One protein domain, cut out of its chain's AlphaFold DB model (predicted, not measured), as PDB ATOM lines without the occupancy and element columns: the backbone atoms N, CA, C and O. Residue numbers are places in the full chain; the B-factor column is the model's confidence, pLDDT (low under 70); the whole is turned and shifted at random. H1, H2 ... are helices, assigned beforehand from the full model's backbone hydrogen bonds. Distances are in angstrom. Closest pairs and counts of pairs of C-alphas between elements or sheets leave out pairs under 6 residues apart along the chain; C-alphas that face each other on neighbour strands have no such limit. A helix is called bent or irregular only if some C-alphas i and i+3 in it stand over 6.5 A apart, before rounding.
ATOM      1  N   ALA A   2     184.468 179.896 233.858       51.66
ATOM      2  CA  ALA A   2     184.132 179.904 232.414       51.66
ATOM      3  C   ALA A   2     182.919 179.011 232.060       51.66
ATOM      4  O   ALA A   2     182.064 179.395 231.269       51.66
ATOM      5  N   THR A   3     182.799 177.853 232.712       55.50
ATOM      6  CA  THR A   3     181.715 176.883 232.487       55.50
ATOM      7  C   THR A   3     180.347 177.356 232.996       55.50
ATOM      8  O   THR A   3     179.338 176.992 232.411       55.50
ATOM      9  N   GLU A   4     180.302 178.196 234.038       58.19
ATOM     10  CA  GLU A   4     179.058 178.787 234.582       58.19
ATOM     11  C   GLU A   4     178.570 179.987 233.763       58.19
ATOM     12  O   GLU A   4     177.384 180.300 233.752       58.19
ATOM     13  N   LEU A   5     179.471 180.673 233.053       56.66
ATOM     14  CA  LEU A   5     179.082 181.761 232.156       56.66
ATOM     15  C   LEU A   5     178.367 181.213 230.917       56.66
ATOM     16  O   LEU A   5     177.361 181.772 230.494       56.66
ATOM     17  N   LEU A   6     178.833 180.079 230.382       64.56
ATOM     18  CA  LEU A   6     178.272 179.449 229.182       64.56
ATOM     19  C   LEU A   6     176.858 178.877 229.388       64.56
ATOM     20  O   LEU A   6     176.133 178.732 228.404       64.56
ATOM     21  N   THR A   7     176.445 178.575 230.626       73.94
ATOM     22  CA  THR A   7     175.107 178.026 230.929       73.94
ATOM     23  C   THR A   7     173.984 179.059 230.838       73.94
ATOM     24  O   THR A   7     172.818 178.676 230.780       73.94
ATOM     25  N   HIS A   8     174.312 180.355 230.792       80.38
ATOM     26  CA  HIS A   8     173.336 181.449 230.710       80.38
ATOM     27  C   HIS A   8     173.389 182.233 229.392       80.38
ATOM     28  O   HIS A   8     172.680 183.228 229.240       80.38
ATOM     29  N   VAL A   9     174.211 181.804 228.431       81.75
ATOM     30  CA  VAL A   9     174.314 182.475 227.132       81.75
ATOM     31  C   VAL A   9     173.119 182.104 226.252       81.75
ATOM     32  O   VAL A   9     172.901 180.934 225.936       81.75
ATOM     33  N   ASP A  10     172.368 183.109 225.793       85.62
ATOM     34  CA  ASP A  10     171.354 182.932 224.749       85.62
ATOM     35  C   ASP A  10     172.021 182.818 223.369       85.62
ATOM     36  O   ASP A  10     172.089 183.769 222.586       85.62
ATOM     37  N   TYR A  11     172.519 181.620 223.058       81.75
ATOM     38  CA  TYR A  11     173.133 181.325 221.759       81.75
ATOM     39  C   TYR A  11     172.170 181.553 220.593       81.75
ATOM     40  O   TYR A  11     172.595 181.936 219.505       81.75
ATOM     41  N   LYS A  12     170.865 181.351 220.800       81.25
ATOM     42  CA  LYS A  12     169.862 181.578 219.758       81.25
ATOM     43  C   LYS A  12     169.731 183.067 219.449       81.25
ATOM     44  O   LYS A  12     169.607 183.422 218.280       81.25
ATOM     45  N   GLY A  13     169.748 183.917 220.475       82.81
ATOM     46  CA  GLY A  13     169.806 185.369 220.332       82.81
ATOM     47  C   GLY A  13     171.064 185.812 219.588       82.81
ATOM     48  O   GLY A  13     170.960 186.504 218.578       82.81
ATOM     49  N   LEU A  14     172.234 185.321 220.009       82.44
ATOM     50  CA  LEU A  14     173.517 185.644 219.373       82.44
ATOM     51  C   LEU A  14     173.553 185.276 217.884       82.44
ATOM     52  O   LEU A  14     173.869 186.124 217.058       82.44
ATOM     53  N   LEU A  15     173.152 184.052 217.529       80.00
ATOM     54  CA  LEU A  15     173.143 183.568 216.139       80.00
ATOM     55  C   LEU A  15     172.085 184.244 215.251       80.00
ATOM     56  O   LEU A  15     172.126 184.125 214.025       80.00
ATOM     57  N   LYS A  16     171.097 184.914 215.858       78.12
ATOM     58  CA  LYS A  16     170.128 185.753 215.142       78.12
ATOM     59  C   LYS A  16     170.628 187.176 214.942       78.12
ATOM     60  O   LYS A  16     170.243 187.798 213.957       78.12
ATOM     61  N   GLN A  17     171.384 187.690 215.906       80.38
ATOM     62  CA  GLN A  17     171.830 189.075 215.928       80.38
ATOM     63  C   GLN A  17     173.099 189.281 215.104       80.38
ATOM     64  O   GLN A  17     173.243 190.328 214.481       80.38
ATOM     65  N   TYR A  18     173.984 188.284 215.071       85.25
ATOM     66  CA  TYR A  18     175.260 188.365 214.374       85.25
ATOM     67  C   TYR A  18     175.396 187.244 213.337       85.25
ATOM     68  O   TYR A  18     174.976 186.110 213.601       85.25
ATOM     69  N   PRO A  19     175.979 187.532 212.159       88.62
ATOM     70  CA  PRO A  19     176.364 186.503 211.210       88.62
ATOM     71  C   PRO A  19     177.422 185.592 211.832       88.62
ATOM     72  O   PRO A  19     178.180 185.987 212.721       88.62
ATOM     73  N   LEU A  20     177.459 184.348 211.362       89.44
ATOM     74  CA  LEU A  20     178.542 183.435 211.709       89.44
ATOM     75  C   LEU A  20     179.865 184.016 211.207       89.44
ATOM     76  O   LEU A  20     179.936 184.466 210.069       89.44
ATOM     77  N   ALA A  21     180.900 183.981 212.043       89.56
ATOM     78  CA  ALA A  21     182.226 184.403 211.622       89.56
ATOM     79  C   ALA A  21     182.721 183.527 210.455       89.56
ATOM     80  O   ALA A  21     182.477 182.316 210.426       89.56
ATOM     81  N   GLU A  22     183.386 184.146 209.477       90.25
ATOM     82  CA  GLU A  22     183.781 183.481 208.226       90.25
ATOM     83  C   GLU A  22     184.703 182.275 208.460       90.25
ATOM     84  O   GLU A  22     184.603 181.257 207.774       90.25
ATOM     85  N   ASP A  23     185.552 182.353 209.483       93.56
ATOM     86  CA  ASP A  23     186.464 181.294 209.916       93.56
ATOM     87  C   ASP A  23     185.744 180.060 210.492       93.56
ATOM     88  O   ASP A  23     186.290 178.954 210.465       93.56
ATOM     89  N   LEU A  24     184.500 180.210 210.956       91.25
ATOM     90  CA  LEU A  24     183.670 179.115 211.465       91.25
ATOM     91  C   LEU A  24     182.850 178.415 210.374       91.25
ATOM     92  O   LEU A  24     182.309 177.333 210.622       91.25
ATOM     93  N   LEU A  25     182.759 178.977 209.164       90.38
ATOM     94  CA  LEU A  25     181.959 178.404 208.074       90.38
ATOM     95  C   LEU A  25     182.381 176.971 207.688       90.38
ATOM     96  O   LEU A  25     181.484 176.135 207.530       90.38
ATOM     97  N   PRO A  26     183.684 176.612 207.616       93.00
ATOM     98  CA  PRO A  26     184.094 175.230 207.357       93.00
ATOM     99  C   PRO A  26     183.637 174.256 208.452       93.00
ATOM    100  O   PRO A  26     183.214 173.137 208.163       93.00
ATOM    101  N   ALA A  27     183.669 174.683 209.718       92.69
ATOM    102  CA  ALA A  27     183.200 173.867 210.835       92.69
ATOM    103  C   ALA A  27     181.679 173.673 210.774       92.69
ATOM    104  O   ALA A  27     181.185 172.552 210.910       92.69
ATOM    105  N   VAL A  28     180.927 174.743 210.502       88.62
ATOM    106  CA  VAL A  28     179.469 174.689 210.313       88.62
ATOM    107  C   VAL A  28     179.118 173.722 209.187       88.62
ATOM    108  O   VAL A  28     178.231 172.882 209.351       88.62
ATOM    109  N   GLN A  29     179.840 173.781 208.069       92.88
ATOM    110  CA  GLN A  29     179.662 172.847 206.967       92.88
ATOM    111  C   GLN A  29     179.913 171.402 207.401       92.88
ATOM    112  O   GLN A  29     179.077 170.534 207.151       92.88
ATOM    113  N   TYR A  30     181.035 171.149 208.077       94.06
ATOM    114  CA  TYR A  30     181.418 169.820 208.544       94.06
ATOM    115  C   TYR A  30     180.349 169.195 209.454       94.06
ATOM    116  O   TYR A  30     179.942 168.051 209.241       94.06
ATOM    117  N   TYR A  31     179.845 169.952 210.433       92.81
ATOM    118  CA  TYR A  31     178.852 169.449 211.386       92.81
ATOM    119  C   TYR A  31     177.454 169.301 210.785       92.81
ATOM    120  O   TYR A  31     176.750 168.343 211.100       92.81
ATOM    121  N   THR A  32     177.042 170.229 209.919       90.56
ATOM    122  CA  THR A  32     175.703 170.194 209.302       90.56
ATOM    123  C   THR A  32     175.639 169.306 208.063       90.56
ATOM    124  O   THR A  32     174.544 168.963 207.625       90.56
ATOM    125  N   ARG A  33     176.798 168.931 207.501       93.25
ATOM    126  CA  ARG A  33     176.937 168.235 206.210       93.25
ATOM    127  C   ARG A  33     176.229 168.962 205.062       93.25
ATOM    128  O   ARG A  33     175.740 168.334 204.126       93.25
ATOM    129  N   SER A  34     176.161 170.286 205.156       92.38
ATOM    130  CA  SER A  34     175.544 171.136 204.142       92.38
ATOM    131  C   SER A  34     176.454 171.308 202.925       92.38
ATOM    132  O   SER A  34     177.674 171.148 203.007       92.38
ATOM    133  N   THR A  35     175.873 171.679 201.785       94.25
ATOM    134  CA  THR A  35     176.659 172.025 200.594       94.25
ATOM    135  C   THR A  35     177.365 173.371 200.768       94.25
ATOM    136  O   THR A  35     176.939 174.207 201.572       94.25
ATOM    137  N   ASN A  36     178.435 173.596 199.998       90.81
ATOM    138  CA  ASN A  36     179.145 174.879 199.981       90.81
ATOM    139  C   ASN A  36     178.190 176.025 199.637       90.81
ATOM    140  O   ASN A  36     178.160 177.042 200.324       90.81
ATOM    141  N   GLU A  37     177.354 175.824 198.620       93.19
ATOM    142  CA  GLU A  37     176.398 176.815 198.134       93.19
ATOM    143  C   GLU A  37     175.405 177.211 199.227       93.19
ATOM    144  O   GLU A  37     175.089 178.390 199.375       93.19
ATOM    145  N   PHE A  38     174.943 176.244 200.028       92.31
ATOM    146  CA  PHE A  38     174.039 176.517 201.140       92.31
ATOM    147  C   PHE A  38     174.721 177.337 202.237       92.31
ATOM    148  O   PHE A  38     174.139 178.306 202.718       92.31
ATOM    149  N   VAL A  39     175.951 176.981 202.622       92.25
ATOM    150  CA  VAL A  39     176.701 177.701 203.665       92.25
ATOM    151  C   VAL A  39     177.014 179.132 203.222       92.25
ATOM    152  O   VAL A  39     176.798 180.068 203.993       92.25
ATOM    153  N   THR A  40     177.421 179.333 201.966       91.38
ATOM    154  CA  THR A  40     177.623 180.669 201.388       91.38
ATOM    155  C   THR A  40     176.325 181.474 201.364       91.38
ATOM    156  O   THR A  40     176.307 182.630 201.786       91.38
ATOM    157  N   LEU A  41     175.219 180.875 200.911       93.50
ATOM    158  CA  LEU A  41     173.920 181.548 200.871       93.50
ATOM    159  C   LEU A  41     173.428 181.928 202.274       93.50
ATOM    160  O   LEU A  41     172.899 183.026 202.457       93.50
ATOM    161  N   LEU A  42     173.608 181.044 203.259       90.00
ATOM    162  CA  LEU A  42     173.277 181.294 204.659       90.00
ATOM    163  C   LEU A  42     174.039 182.513 205.183       90.00
ATOM    164  O   LEU A  42     173.405 183.446 205.677       90.00
ATOM    165  N   HIS A  43     175.367 182.519 205.032       91.00
ATOM    166  CA  HIS A  43     176.220 183.615 205.487       91.00
ATOM    167  C   HIS A  43     175.825 184.937 204.819       91.00
ATOM    168  O   HIS A  43     175.502 185.904 205.504       91.00
ATOM    169  N   ASN A  44     175.704 184.949 203.487       93.12
ATOM    170  CA  ASN A  44     175.286 186.137 202.738       93.12
ATOM    171  C   ASN A  44     173.912 186.652 203.187       93.12
ATOM    172  O   ASN A  44     173.706 187.858 203.308       93.12
ATOM    173  N   THR A  45     172.970 185.749 203.472       92.62
ATOM    174  CA  THR A  45     171.639 186.115 203.974       92.62
ATOM    175  C   THR A  45     171.710 186.724 205.374       92.62
ATOM    176  O   THR A  45     170.993 187.686 205.651       92.62
ATOM    177  N   GLN A  46     172.545 186.183 206.268       91.81
ATOM    178  CA  GLN A  46     172.742 186.735 207.611       91.81
ATOM    179  C   GLN A  46     173.354 188.137 207.546       91.81
ATOM    180  O   GLN A  46     172.782 189.067 208.112       91.81
ATOM    181  N   THR A  47     174.438 188.305 206.789       91.81
ATOM    182  CA  THR A  47     175.112 189.598 206.606       91.81
ATOM    183  C   THR A  47     174.184 190.628 205.967       91.81
ATOM    184  O   THR A  47     174.095 191.760 206.435       91.81
ATOM    185  N   TYR A  48     173.409 190.234 204.952       93.38
ATOM    186  CA  TYR A  48     172.409 191.111 204.342       93.38
ATOM    187  C   TYR A  48     171.336 191.556 205.345       93.38
ATOM    188  O   TYR A  48     170.989 192.733 205.403       93.38
ATOM    189  N   ARG A  49     170.809 190.631 206.160       91.19
ATOM    190  CA  ARG A  49     169.809 190.967 207.187       91.19
ATOM    191  C   ARG A  49     170.367 191.919 208.237       91.19
ATOM    192  O   ARG A  49     169.644 192.823 208.643       91.19
ATOM    193  N   GLN A  50     171.615 191.728 208.654       90.31
ATOM    194  CA  GLN A  50     172.284 192.648 209.567       90.31
ATOM    195  C   GLN A  50     172.407 194.042 208.938       90.31
ATOM    196  O   GLN A  50     171.963 195.017 209.538       90.31
ATOM    197  N   ALA A  51     172.909 194.133 207.705       92.75
ATOM    198  CA  ALA A  51     173.033 195.406 206.994       92.75
ATOM    199  C   ALA A  51     171.676 196.117 206.835       92.75
ATOM    200  O   ALA A  51     171.587 197.335 206.981       92.75
ATOM    201  N   LEU A  52     170.600 195.361 206.589       94.75
ATOM    202  CA  LEU A  52     169.244 195.905 206.524       94.75
ATOM    203  C   LEU A  52     168.783 196.463 207.878       94.75
ATOM    204  O   LEU A  52     168.248 197.567 207.931       94.75
ATOM    205  N   GLN A  53     169.029 195.741 208.974       91.62
ATOM    206  CA  GLN A  53     168.715 196.213 210.328       91.62
ATOM    207  C   GLN A  53     169.500 197.480 210.691       91.62
ATOM    208  O   GLN A  53     168.930 198.409 211.259       91.62
ATOM    209  N   GLU A  54     170.789 197.535 210.353       92.62
ATOM    210  CA  GLU A  54     171.638 198.712 210.561       92.62
ATOM    211  C   GLU A  54     171.139 199.910 209.747       92.62
ATOM    212  O   GLU A  54     171.039 201.024 210.270       92.62
ATOM    213  N   TYR A  55     170.749 199.679 208.492       95.62
ATOM    214  CA  TYR A  55     170.146 200.700 207.646       95.62
ATOM    215  C   TYR A  55     168.830 201.221 208.232       95.62
ATOM    216  O   TYR A  55     168.662 202.433 208.371       95.62
ATOM    217  N   ASP A  56     167.916 200.335 208.627       96.19
ATOM    218  CA  ASP A  56     166.634 200.711 209.229       96.19
ATOM    219  C   ASP A  56     166.835 201.482 210.542       96.19
ATOM    220  O   ASP A  56     166.165 202.491 210.793       96.19
ATOM    221  N   ALA A  57     167.803 201.060 211.362       94.75
ATOM    222  CA  ALA A  57     168.192 201.760 212.580       94.75
ATOM    223  C   ALA A  57     168.728 203.165 212.273       94.75
ATOM    224  O   ALA A  57     168.318 204.127 212.926       94.75
ATOM    225  N   PHE A  58     169.575 203.314 211.250       94.25
ATOM    226  CA  PHE A  58     170.065 204.614 210.795       94.25
ATOM    227  C   PHE A  58     168.932 205.508 210.275       94.25
ATOM    228  O   PHE A  58     168.849 206.678 210.655       94.25
ATOM    229  N   GLN A  59     168.016 204.975 209.460       96.44
ATOM    230  CA  GLN A  59     166.857 205.728 208.968       96.44
ATOM    231  C   GLN A  59     165.963 206.198 210.119       96.44
ATOM    232  O   GLN A  59     165.560 207.364 210.157       96.44
ATOM    233  N   SER A  60     165.689 205.313 211.080       96.38
ATOM    234  CA  SER A  60     164.921 205.631 212.283       96.38
ATOM    235  C   SER A  60     165.619 206.692 213.135       96.38
ATOM    236  O   SER A  60     164.995 207.681 213.522       96.38
ATOM    237  N   TRP A  61     166.924 206.544 213.383       93.88
ATOM    238  CA  TRP A  61     167.729 207.532 214.100       93.88
ATOM    239  C   TRP A  61     167.675 208.896 213.416       93.88
ATOM    240  O   TRP A  61     167.398 209.892 214.080       93.88
ATOM    241  N   ARG A  62     167.864 208.939 212.094       90.69
ATOM    242  CA  ARG A  62     167.850 210.176 211.305       90.69
ATOM    243  C   ARG A  62     166.485 210.859 211.362       90.69
ATOM    244  O   ARG A  62     166.419 212.064 211.583       90.69
ATOM    245  N   LYS A  63     165.397 210.093 211.229       93.81
ATOM    246  CA  LYS A  63     164.017 210.600 211.321       93.81
ATOM    247  C   LYS A  63     163.687 211.155 212.709       93.81
ATOM    248  O   LYS A  63     162.969 212.144 212.813       93.81
ATOM    249  N   ASN A  64     164.194 210.515 213.761       94.75
ATOM    250  CA  ASN A  64     163.899 210.865 215.152       94.75
ATOM    251  C   ASN A  64     164.966 211.777 215.790       94.75
ATOM    252  O   ASN A  64     164.898 212.064 216.990       94.75
ATOM    253  N   ARG A  65     165.975 212.222 215.028       92.75
ATOM    254  CA  ARG A  65     167.059 213.066 215.539       92.75
ATOM    255  C   ARG A  65     166.506 214.433 215.933       92.75
ATOM    256  O   ARG A  65     165.681 215.019 215.242       92.75
TER     257      ARG A  65
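What this domain is: This is residues 2 to 65 of the 171 residues of an uncharacterized protein of Pseudanabaena sp (UniProt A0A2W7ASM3). One long helix, H4, makes the length of a loose, open shape; the short H3 meets its beginning at a corner, H2 comes near its middle, and residues 2 to 14, with H1, stick out as an arm. The printed part has 64 residues with four named helices, H1 to H4 in order, and no named strand: all helix. It is loose and flat, with a radius of gyration of the C-alphas of 15.5 A and spans of 45 by 37 by 16 A.

Where its parts are: H1 is residues 2 to 6, 6.7 A long, from C-alpha 2 at (184.132, 179.904, 232.414). H2 is residues 11 to 17, 9.8 A. H3, residues 22 to 32, 15.6 A, is only just irregular: C-alphas 23 and 26 are 7.0 A apart. H4, residues 36 to 64, 41.9 A, ends with C-alpha 64 at (163.899, 210.865, 215.152).

How they stand to each other: H1 is apart from H2, H3 and H4. H2 and H4 are close but not clearly touching; their closest C-alphas, Gln 17 and Gln 50, are 7.3 A apart. H3 touches H4, with residues 36 to 39 of H4 alone, at a steep tilt of 51 degrees, opposite ways; their closest C-alphas, Gln 29 and Val 39, are 6.6 A apart. Every O i to N i+4 pair is within hydrogen-bond range in H1, H2 and H4, and 5 of 7 in H3.

The domain as a whole: The farthest C-alphas, Arg 33 and Arg 65, are 46.8 A apart. The printed part has no cut, and its three links are tight. Residues 2 to 6 are under pLDDT 70.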